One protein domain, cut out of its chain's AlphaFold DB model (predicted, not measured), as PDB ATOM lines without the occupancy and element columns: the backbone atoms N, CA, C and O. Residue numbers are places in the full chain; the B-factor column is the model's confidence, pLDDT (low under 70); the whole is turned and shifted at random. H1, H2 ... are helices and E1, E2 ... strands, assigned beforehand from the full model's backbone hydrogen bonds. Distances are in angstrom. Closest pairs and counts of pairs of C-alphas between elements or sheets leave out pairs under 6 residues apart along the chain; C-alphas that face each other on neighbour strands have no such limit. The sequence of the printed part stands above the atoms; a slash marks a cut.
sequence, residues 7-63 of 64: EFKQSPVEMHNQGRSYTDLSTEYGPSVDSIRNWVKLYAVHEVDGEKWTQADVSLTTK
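What this domain is: This is residues 7 to 63 of the 64 residues of the protein "Mobile element protein" of Weissella sp. DD23 (UniProt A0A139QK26). Look first at two lobes: a head of three helices, in which H3 crosses the helical hairpin H1 and H2, and a smaller lobe with the strand hairpin E1 and E2 and the helix H4. H3 links the two, touching H4 near its end. The printed part has 57 residues, with H1, H2, H3, E1, E2 and H4 along the chain; the class is mostly helix, and E1 and E2 make one antiparallel sheet. It is only just compact, close to loose, with a radius of gyration of the C-alphas of 12.2 A and spans of 35 by 25 by 17 A.

How they stand to each other: Start at E1, residues 46 to 48, and E2, residues 51 to 53, an antiparallel hairpin at 142 degrees; N 46 and O 53 are within hydrogen-bond range at 2.9 A. H4, residues 55 to 61, is only just apart from E1, the closest at 8.1 A. The hub is H3, residues 33 to 43; it touches H4 at a steep tilt of 55 degrees, the same way, the closest C-alphas being Leu 42 and Gln 55, 4.9 A. H1, residues 7 to 17, touches H3, about perpendicular at 86 degrees, closest at the C-alphas of Val 13 and Val 40, 5.0 A. H2, residues 22 to 29, touches H3 at 82 degrees, about perpendicular, with the C-alphas of Ser 26 and Val 33 closest at 5.3 A. H1 and H2 touch, a helical hairpin running opposite ways at 36 degrees, only just steep; the C-alphas of Pro 12 and Leu 25 are closest, 6.2 A. The helix packing is mostly crossed, with no shallow tilt among the four touching pairs. Every O i to N i+4 pair is within hydrogen-bond range in H2 and H3, against 5 of 7 in H1 and 2 of 3 in H4.

Where its parts are: Find C-alpha 7 at (92.339, 124.698, 116.507), from which H1 runs 15.3 A to residue 17. H2 is 10.3 A long; H3 runs 15.2 A to C-alpha 43 at (99.704, 131.192, 121.354). E1 is 5.9 A, E2 6.1 A, and H4 10.2 A, ending at C-alpha 61, (109.035, 119.599, 120.865).

The domain as a whole: The C-alphas farthest apart are those of Thr 27 and Asp 49, 36.7 A. The printed part has no cut, and its five links are tight. Residues 44 to 63 are under 70 in pLDDT; the mean of the printed part is 75.5.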
ATOM      1  N   GLU A   7      93.075 123.856 117.460       80.38
ATOM      2  CA  GLU A   7      92.339 124.698 116.507       80.38
ATOM      3  C   GLU A   7      91.271 125.552 117.205       80.38
ATOM      4  O   GLU A   7      91.219 126.763 117.024       80.38
ATOM      5  N   PHE A   8      90.491 124.945 118.108       84.62
ATOM      6  CA  PHE A   8      89.487 125.673 118.883       84.62
ATOM      7  C   PHE A   8      90.113 126.736 119.785       84.62
ATOM      8  O   PHE A   8      89.571 127.823 119.907       84.62
ATOM      9  N   LYS A   9      91.254 126.444 120.422       84.06
ATOM     10  CA  LYS A   9      91.942 127.431 121.267       84.06
ATOM     11  C   LYS A   9      92.553 128.566 120.448       84.06
ATOM     12  O   LYS A   9      92.738 129.639 121.005       84.06
ATOM     13  N   GLN A  10      92.876 128.342 119.172       82.69
ATOM     14  CA  GLN A  10      93.412 129.377 118.288       82.69
ATOM     15  C   GLN A  10      92.337 130.374 117.842       82.69
ATOM     16  O   GLN A  10      92.650 131.556 117.758       82.69
ATOM     17  N   SER A  11      91.074 129.961 117.664       86.88
ATOM     18  CA  SER A  11      89.997 130.889 117.272       86.88
ATOM     19  C   SER A  11      89.831 132.089 118.225       86.88
ATOM     20  O   SER A  11      89.937 133.217 117.751       86.88
ATOM     21  N   PRO A  12      89.661 131.923 119.557       86.44
ATOM     22  CA  PRO A  12      89.580 133.054 120.482       86.44
ATOM     23  C   PRO A  12      90.845 133.917 120.495       86.44
ATOM     24  O   PRO A  12      90.776 135.118 120.735       86.44
ATOM     25  N   VAL A  13      92.011 133.317 120.245       84.75
ATOM     26  CA  VAL A  13      93.283 134.046 120.202       84.75
ATOM     27  C   VAL A  13      93.344 134.945 118.979       84.75
ATOM     28  O   VAL A  13      93.724 136.107 119.095       84.75
ATOM     29  N   GLU A  14      92.956 134.429 117.819       85.00
ATOM     30  CA  GLU A  14      92.917 135.183 116.572       85.00
ATOM     31  C   GLU A  14      91.876 136.306 116.638       85.00
ATOM     32  O   GLU A  14      92.202 137.457 116.361       85.00
ATOM     33  N   MET A  15      90.672 136.011 117.134       86.62
ATOM     34  CA  MET A  15      89.619 137.011 117.340       86.62
ATOM     35  C   MET A  15      90.054 138.115 118.315       86.62
ATOM     36  O   MET A  15      89.787 139.295 118.088       86.62
ATOM     37  N   HIS A  16      90.768 137.764 119.391       84.88
ATOM     38  CA  HIS A  16      91.341 138.763 120.296       84.88
ATOM     39  C   HIS A  16      92.419 139.612 119.601       84.88
ATOM     40  O   HIS A  16      92.448 140.827 119.789       84.88
ATOM     41  N   ASN A  17      93.279 139.017 118.765       80.44
ATOM     42  CA  ASN A  17      94.254 139.773 117.962       80.44
ATOM     43  C   ASN A  17      93.577 140.738 116.972       80.44
ATOM     44  O   ASN A  17      94.130 141.792 116.681       80.44
ATOM     45  N   GLN A  18      92.365 140.424 116.510       84.44
ATOM     46  CA  GLN A  18      91.533 141.323 115.703       84.44
ATOM     47  C   GLN A  18      90.876 142.458 116.519       84.44
ATOM     48  O   GLN A  18      90.208 143.314 115.945       84.44
ATOM     49  N   GLY A  19      91.053 142.486 117.846       84.56
ATOM     50  CA  GLY A  19      90.531 143.526 118.738       84.56
ATOM     51  C   GLY A  19      89.271 143.139 119.520       84.56
ATOM     52  O   GLY A  19      88.669 144.001 120.162       84.56
ATOM     53  N   ARG A  20      88.845 141.866 119.498       85.25
ATOM     54  CA  ARG A  20      87.707 141.404 120.315       85.25
ATOM     55  C   ARG A  20      88.085 141.301 121.793       85.25
ATOM     56  O   ARG A  20      89.195 140.922 122.155       85.25
ATOM     57  N   SER A  21      87.123 141.604 122.663       87.44
ATOM     58  CA  SER A  21      87.302 141.536 124.116       87.44
ATOM     59  C   SER A  21      87.200 140.103 124.640       87.44
ATOM     60  O   SER A  21      86.352 139.329 124.207       87.44
ATOM     61  N   TYR A  22      88.016 139.761 125.641       85.81
ATOM     62  CA  TYR A  22      88.008 138.428 126.253       85.81
ATOM     63  C   TYR A  22      86.651 138.019 126.842       85.81
ATOM     64  O   TYR A  22      86.311 136.841 126.821       85.81
ATOM     65  N   THR A  23      85.898 138.973 127.390       88.69
ATOM     66  CA  THR A  23      84.558 138.760 127.953       88.69
ATOM     67  C   THR A  23      83.561 138.331 126.886       88.69
ATOM     68  O   THR A  23      82.838 137.368 127.100       88.69
ATOM     69  N   ASP A  24      83.584 138.986 125.728       88.62
ATOM     70  CA  ASP A  24      82.730 138.662 124.581       88.62
ATOM     71  C   ASP A  24      83.022 137.244 124.069       88.62
ATOM     72  O   ASP A  24      82.127 136.408 123.967       88.62
ATOM     73  N   LEU A  25      84.309 136.923 123.900       87.69
ATOM     74  CA  LEU A  25      84.759 135.585 123.515       87.69
ATOM     75  C   LEU A  25      84.410 134.526 124.569       87.69
ATOM     76  O   LEU A  25      84.091 133.391 124.227       87.69
ATOM     77  N   SER A  26      84.461 134.878 125.853       88.25
ATOM     78  CA  SER A  26      84.089 133.971 126.940       88.25
ATOM     79  C   SER A  26      82.602 133.643 126.916       88.25
ATOM     80  O   SER A  26      82.231 132.479 127.067       88.25
ATOM     81  N   THR A  27      81.764 134.649 126.674       87.62
ATOM     82  CA  THR A  27      80.315 134.493 126.560       87.62
ATOM     83  C   THR A  27      79.916 133.725 125.299       87.62
ATOM     84  O   THR A  27      79.047 132.863 125.380       87.62
ATOM     85  N   GLU A  28      80.558 133.985 124.159       87.25
ATOM     86  CA  GLU A  28      80.223 133.357 122.872       87.25
ATOM     87  C   GLU A  28      80.707 131.903 122.775       87.25
ATOM     88  O   GLU A  28      79.956 131.012 122.381       87.25
ATOM     89  N   TYR A  29      81.955 131.635 123.167       84.12
ATOM     90  CA  TYR A  29      82.542 130.298 123.051       84.12
ATOM     91  C   TYR A  29      82.225 129.407 124.263       84.12
ATOM     92  O   TYR A  29      82.355 128.182 124.180       84.12
ATOM     93  N   GLY A  30      81.890 130.008 125.412       84.38
ATOM     94  CA  GLY A  30      81.645 129.340 126.693       84.38
ATOM     95  C   GLY A  30      82.822 129.186 127.683       84.38
ATOM     96  O   GLY A  30      82.547 129.097 128.881       84.38
ATOM     97  N   PRO A  31      84.121 129.119 127.301       83.94
ATOM     98  CA  PRO A  31      85.203 129.005 128.272       83.94
ATOM     99  C   PRO A  31      85.405 130.327 129.013       83.94
ATOM    100  O   PRO A  31      85.207 131.403 128.459       83.94
ATOM    101  N   SER A  32      85.852 130.258 130.266       88.06
ATOM    102  CA  SER A  32      86.092 131.449 131.086       88.06
ATOM    103  C   SER A  32      87.158 132.366 130.481       88.06
ATOM    104  O   SER A  32      88.119 131.897 129.864       88.06
ATOM    105  N   VAL A  33      87.035 133.666 130.746       89.06
ATOM    106  CA  VAL A  33      88.010 134.707 130.378       89.06
ATOM    107  C   VAL A  33      89.447 134.288 130.703       89.06
ATOM    108  O   VAL A  33      90.330 134.422 129.860       89.06
ATOM    109  N   ASP A  34      89.685 133.702 131.878       87.75
ATOM    110  CA  ASP A  34      91.003 133.205 132.290       87.75
ATOM    111  C   ASP A  34      91.540 132.092 131.384       87.75
ATOM    112  O   ASP A  34      92.727 132.073 131.056       87.75
ATOM    113  N   SER A  35      90.666 131.188 130.929       86.94
ATOM    114  CA  SER A  35      91.038 130.123 129.991       86.94
ATOM    115  C   SER A  35      91.464 130.710 128.651       86.94
ATOM    116  O   SER A  35      92.509 130.328 128.125       86.94
ATOM    117  N   ILE A  36      90.707 131.683 128.140       87.94
ATOM    118  CA  ILE A  36      91.020 132.379 126.887       87.94
ATOM    119  C   ILE A  36      92.319 133.166 127.033       87.94
ATOM    120  O   ILE A  36      93.199 133.043 126.190       87.94
ATOM    121  N   ARG A  37      92.501 133.913 128.125       86.31
ATOM    122  CA  ARG A  37      93.736 134.660 128.397       86.31
ATOM    123  C   ARG A  37      94.950 133.742 128.472       86.31
ATOM    124  O   ARG A  37      96.015 134.089 127.964       86.31
ATOM    125  N   ASN A  38      94.800 132.566 129.077       85.44
ATOM    126  CA  ASN A  38      95.853 131.560 129.110       85.44
ATOM    127  C   ASN A  38      96.172 131.025 127.705       85.44
ATOM    128  O   ASN A  38      97.337 130.819 127.384       85.44
ATOM    129  N   TRP A  39      95.167 130.849 126.840       85.75
ATOM    130  CA  TRP A  39      95.393 130.498 125.434       85.75
ATOM    131  C   TRP A  39      96.078 131.632 124.678       85.75
ATOM    132  O   TRP A  39      97.062 131.372 123.999       85.75
ATOM    133  N   VAL A  40      95.655 132.884 124.857       83.12
ATOM    134  CA  VAL A  40      96.322 134.038 124.235       83.12
ATOM    135  C   VAL A  40      97.782 134.098 124.646       83.12
ATOM    136  O   VAL A  40      98.616 134.269 123.778       83.12
ATOM    137  N   LYS A  41      98.127 133.851 125.912       80.44
ATOM    138  CA  LYS A  41      99.535 133.750 126.333       80.44
ATOM    139  C   LYS A  41     100.271 132.564 125.701       80.44
ATOM    140  O   LYS A  41     101.411 132.719 125.287       80.44
ATOM    141  N   LEU A  42      99.627 131.400 125.606       76.19
ATOM    142  CA  LEU A  42     100.221 130.188 125.026       76.19
ATOM    143  C   LEU A  42     100.509 130.313 123.522       76.19
ATOM    144  O   LEU A  42     101.491 129.759 123.027       76.19
ATOM    145  N   TYR A  43      99.620 130.990 122.799       75.38
ATOM    146  CA  TYR A  43      99.704 131.192 121.354       75.38
ATOM    147  C   TYR A  43     100.239 132.576 120.972       75.38
ATOM    148  O   TYR A  43     100.457 132.819 119.789       75.38
ATOM    149  N   ALA A  44     100.471 133.468 121.940       69.75
ATOM    150  CA  ALA A  44     101.174 134.721 121.716       69.75
ATOM    151  C   ALA A  44     102.571 134.380 121.212       69.75
ATOM    152  O   ALA A  44     103.380 133.764 121.914       69.75
ATOM    153  N   VAL A  45     102.809 134.753 119.961       62.56
ATOM    154  CA  VAL A  45     104.090 134.575 119.302       62.56
ATOM    155  C   VAL A  45     105.097 135.456 120.026       62.56
ATOM    156  O   VAL A  45     104.993 136.679 119.985       62.56
ATOM    157  N   HIS A  46     106.039 134.833 120.726       59.06
ATOM    158  CA  HIS A  46     107.185 135.536 121.275       59.06
ATOM    159  C   HIS A  46     108.273 135.494 120.209       59.06
ATOM    160  O   HIS A  46     108.781 134.430 119.857       59.06
ATOM    161  N   GLU A  47     108.591 136.660 119.657       50.62
ATOM    162  CA  GLU A  47     109.773 136.833 118.819       50.62
ATOM    163  C   GLU A  47     110.979 136.932 119.745       50.62
ATOM    164  O   GLU A  47     111.230 137.973 120.350       50.62
ATOM    165  N   VAL A  48     111.692 135.819 119.897       49.44
ATOM    166  CA  VAL A  48     113.005 135.796 120.539       49.44
ATOM    167  C   VAL A  48     114.000 135.503 119.427       49.44
ATOM    168  O   VAL A  48     113.924 134.457 118.791       49.44
ATOM    169  N   ASP A  49     114.893 136.458 119.172       51.38
ATOM    170  CA  ASP A  49     116.015 136.303 118.235       51.38
ATOM    171  C   ASP A  49     115.623 136.099 116.753       51.38
ATOM    172  O   ASP A  49     116.253 135.356 116.013       51.38
ATOM    173  N   GLY A  50     114.549 136.754 116.292       58.56
ATOM    174  CA  GLY A  50     114.099 136.675 114.890       58.56
ATOM    175  C   GLY A  50     113.356 135.384 114.529       58.56
ATOM    176  O   GLY A  50     112.866 135.246 113.408       58.56
ATOM    177  N   GLU A  51     113.199 134.475 115.489       53.84
ATOM    178  CA  GLU A  51     112.457 133.237 115.324       53.84
ATOM    179  C   GLU A  51     111.134 133.327 116.106       53.84
ATOM    180  O   GLU A  51     111.078 133.677 117.290       53.84
ATOM    181  N   LYS A  52     110.018 133.114 115.400       57.69
ATOM    182  CA  LYS A  52     108.663 133.214 115.956       57.69
ATOM    183  C   LYS A  52     108.324 131.921 116.692       57.69
ATOM    184  O   LYS A  52     107.827 130.976 116.085       57.69
ATOM    185  N   TRP A  53     108.528 131.890 118.006       58.75
ATOM    186  CA  TRP A  53     108.172 130.736 118.830       58.75
ATOM    187  C   TRP A  53     106.833 130.966 119.535       58.75
ATOM    188  O   TRP A  53     106.563 132.033 120.089       58.75
ATOM    189  N   THR A  54     105.970 129.948 119.544       64.19
ATOM    190  CA  THR A  54     104.777 129.932 120.408       64.19
ATOM    191  C   THR A  54     105.003 128.940 121.541       64.19
ATOM    192  O   THR A  54     105.574 127.872 121.334       64.19
ATOM    193  N   GLN A  55     104.533 129.241 122.752       62.41
ATOM    194  CA  GLN A  55     104.656 128.322 123.895       62.41
ATOM    195  C   GLN A  55     103.924 126.983 123.638       62.41
ATOM    196  O   GLN A  55     104.284 125.937 124.189       62.41
ATOM    197  N   ALA A  56     102.920 126.996 122.752       64.06
ATOM    198  CA  ALA A  56     102.272 125.798 122.224       64.06
ATOM    199  C   ALA A  56     103.208 124.904 121.385       64.06
ATOM    200  O   ALA A  56     103.017 123.688 121.381       64.06
ATOM    201  N   ASP A  57     104.194 125.479 120.694       61.81
ATOM    202  CA  ASP A  57     105.190 124.749 119.907       61.81
ATOM    203  C   ASP A  57     106.227 124.068 120.811       61.81
ATOM    204  O   ASP A  57     106.403 122.854 120.747       61.81
ATOM    205  N   VAL A  58     106.766 124.799 121.794       61.22
ATOM    206  CA  VAL A  58     107.711 124.275 122.806       61.22
ATOM    207  C   VAL A  58     107.150 123.053 123.558       61.22
ATOM    208  O   VAL A  58     107.870 122.114 123.904       61.22
ATOM    209  N   SER A  59     105.833 123.016 123.781       57.91
ATOM    210  CA  SER A  59     105.161 121.881 124.435       57.91
ATOM    211  C   SER A  59     105.053 120.628 123.547       57.91
ATOM    212  O   SER A  59     104.828 119.532 124.060       57.91
ATOM    213  N   LEU A  60     105.171 120.773 122.224       57.47
ATOM    214  CA  LEU A  60     105.185 119.665 121.265       57.47
ATOM    215  C   LEU A  60     106.606 119.138 121.025       57.47
ATOM    216  O   LEU A  60     106.763 117.940 120.801       57.47
ATOM    217  N   THR A  61     107.634 119.991 121.120       54.00
ATOM    218  CA  THR A  61     109.035 119.599 120.865       54.00
ATOM    219  C   THR A  61     109.714 118.896 122.044       54.00
ATOM    220  O   THR A  61     110.678 118.161 121.851       54.00
ATOM    221  N   THR A  62     109.191 119.050 123.263       50.84
ATOM    222  CA  THR A  62     109.767 118.485 124.502       50.84
ATOM    223  C   THR A  62     109.411 117.016 124.768       50.84
ATOM    224  O   THR A  62     109.747 116.478 125.822       50.84
ATOM    225  N   LYS A  63     108.774 116.326 123.816       48.78
ATOM    226  CA  LYS A  63     108.634 114.862 123.834       48.78
ATOM    227  C   LYS A  63     109.616 114.228 122.850       48.78
ATOM    228  O   LYS A  63     109.229 113.902 121.728       48.78
TER     229      LYS A  63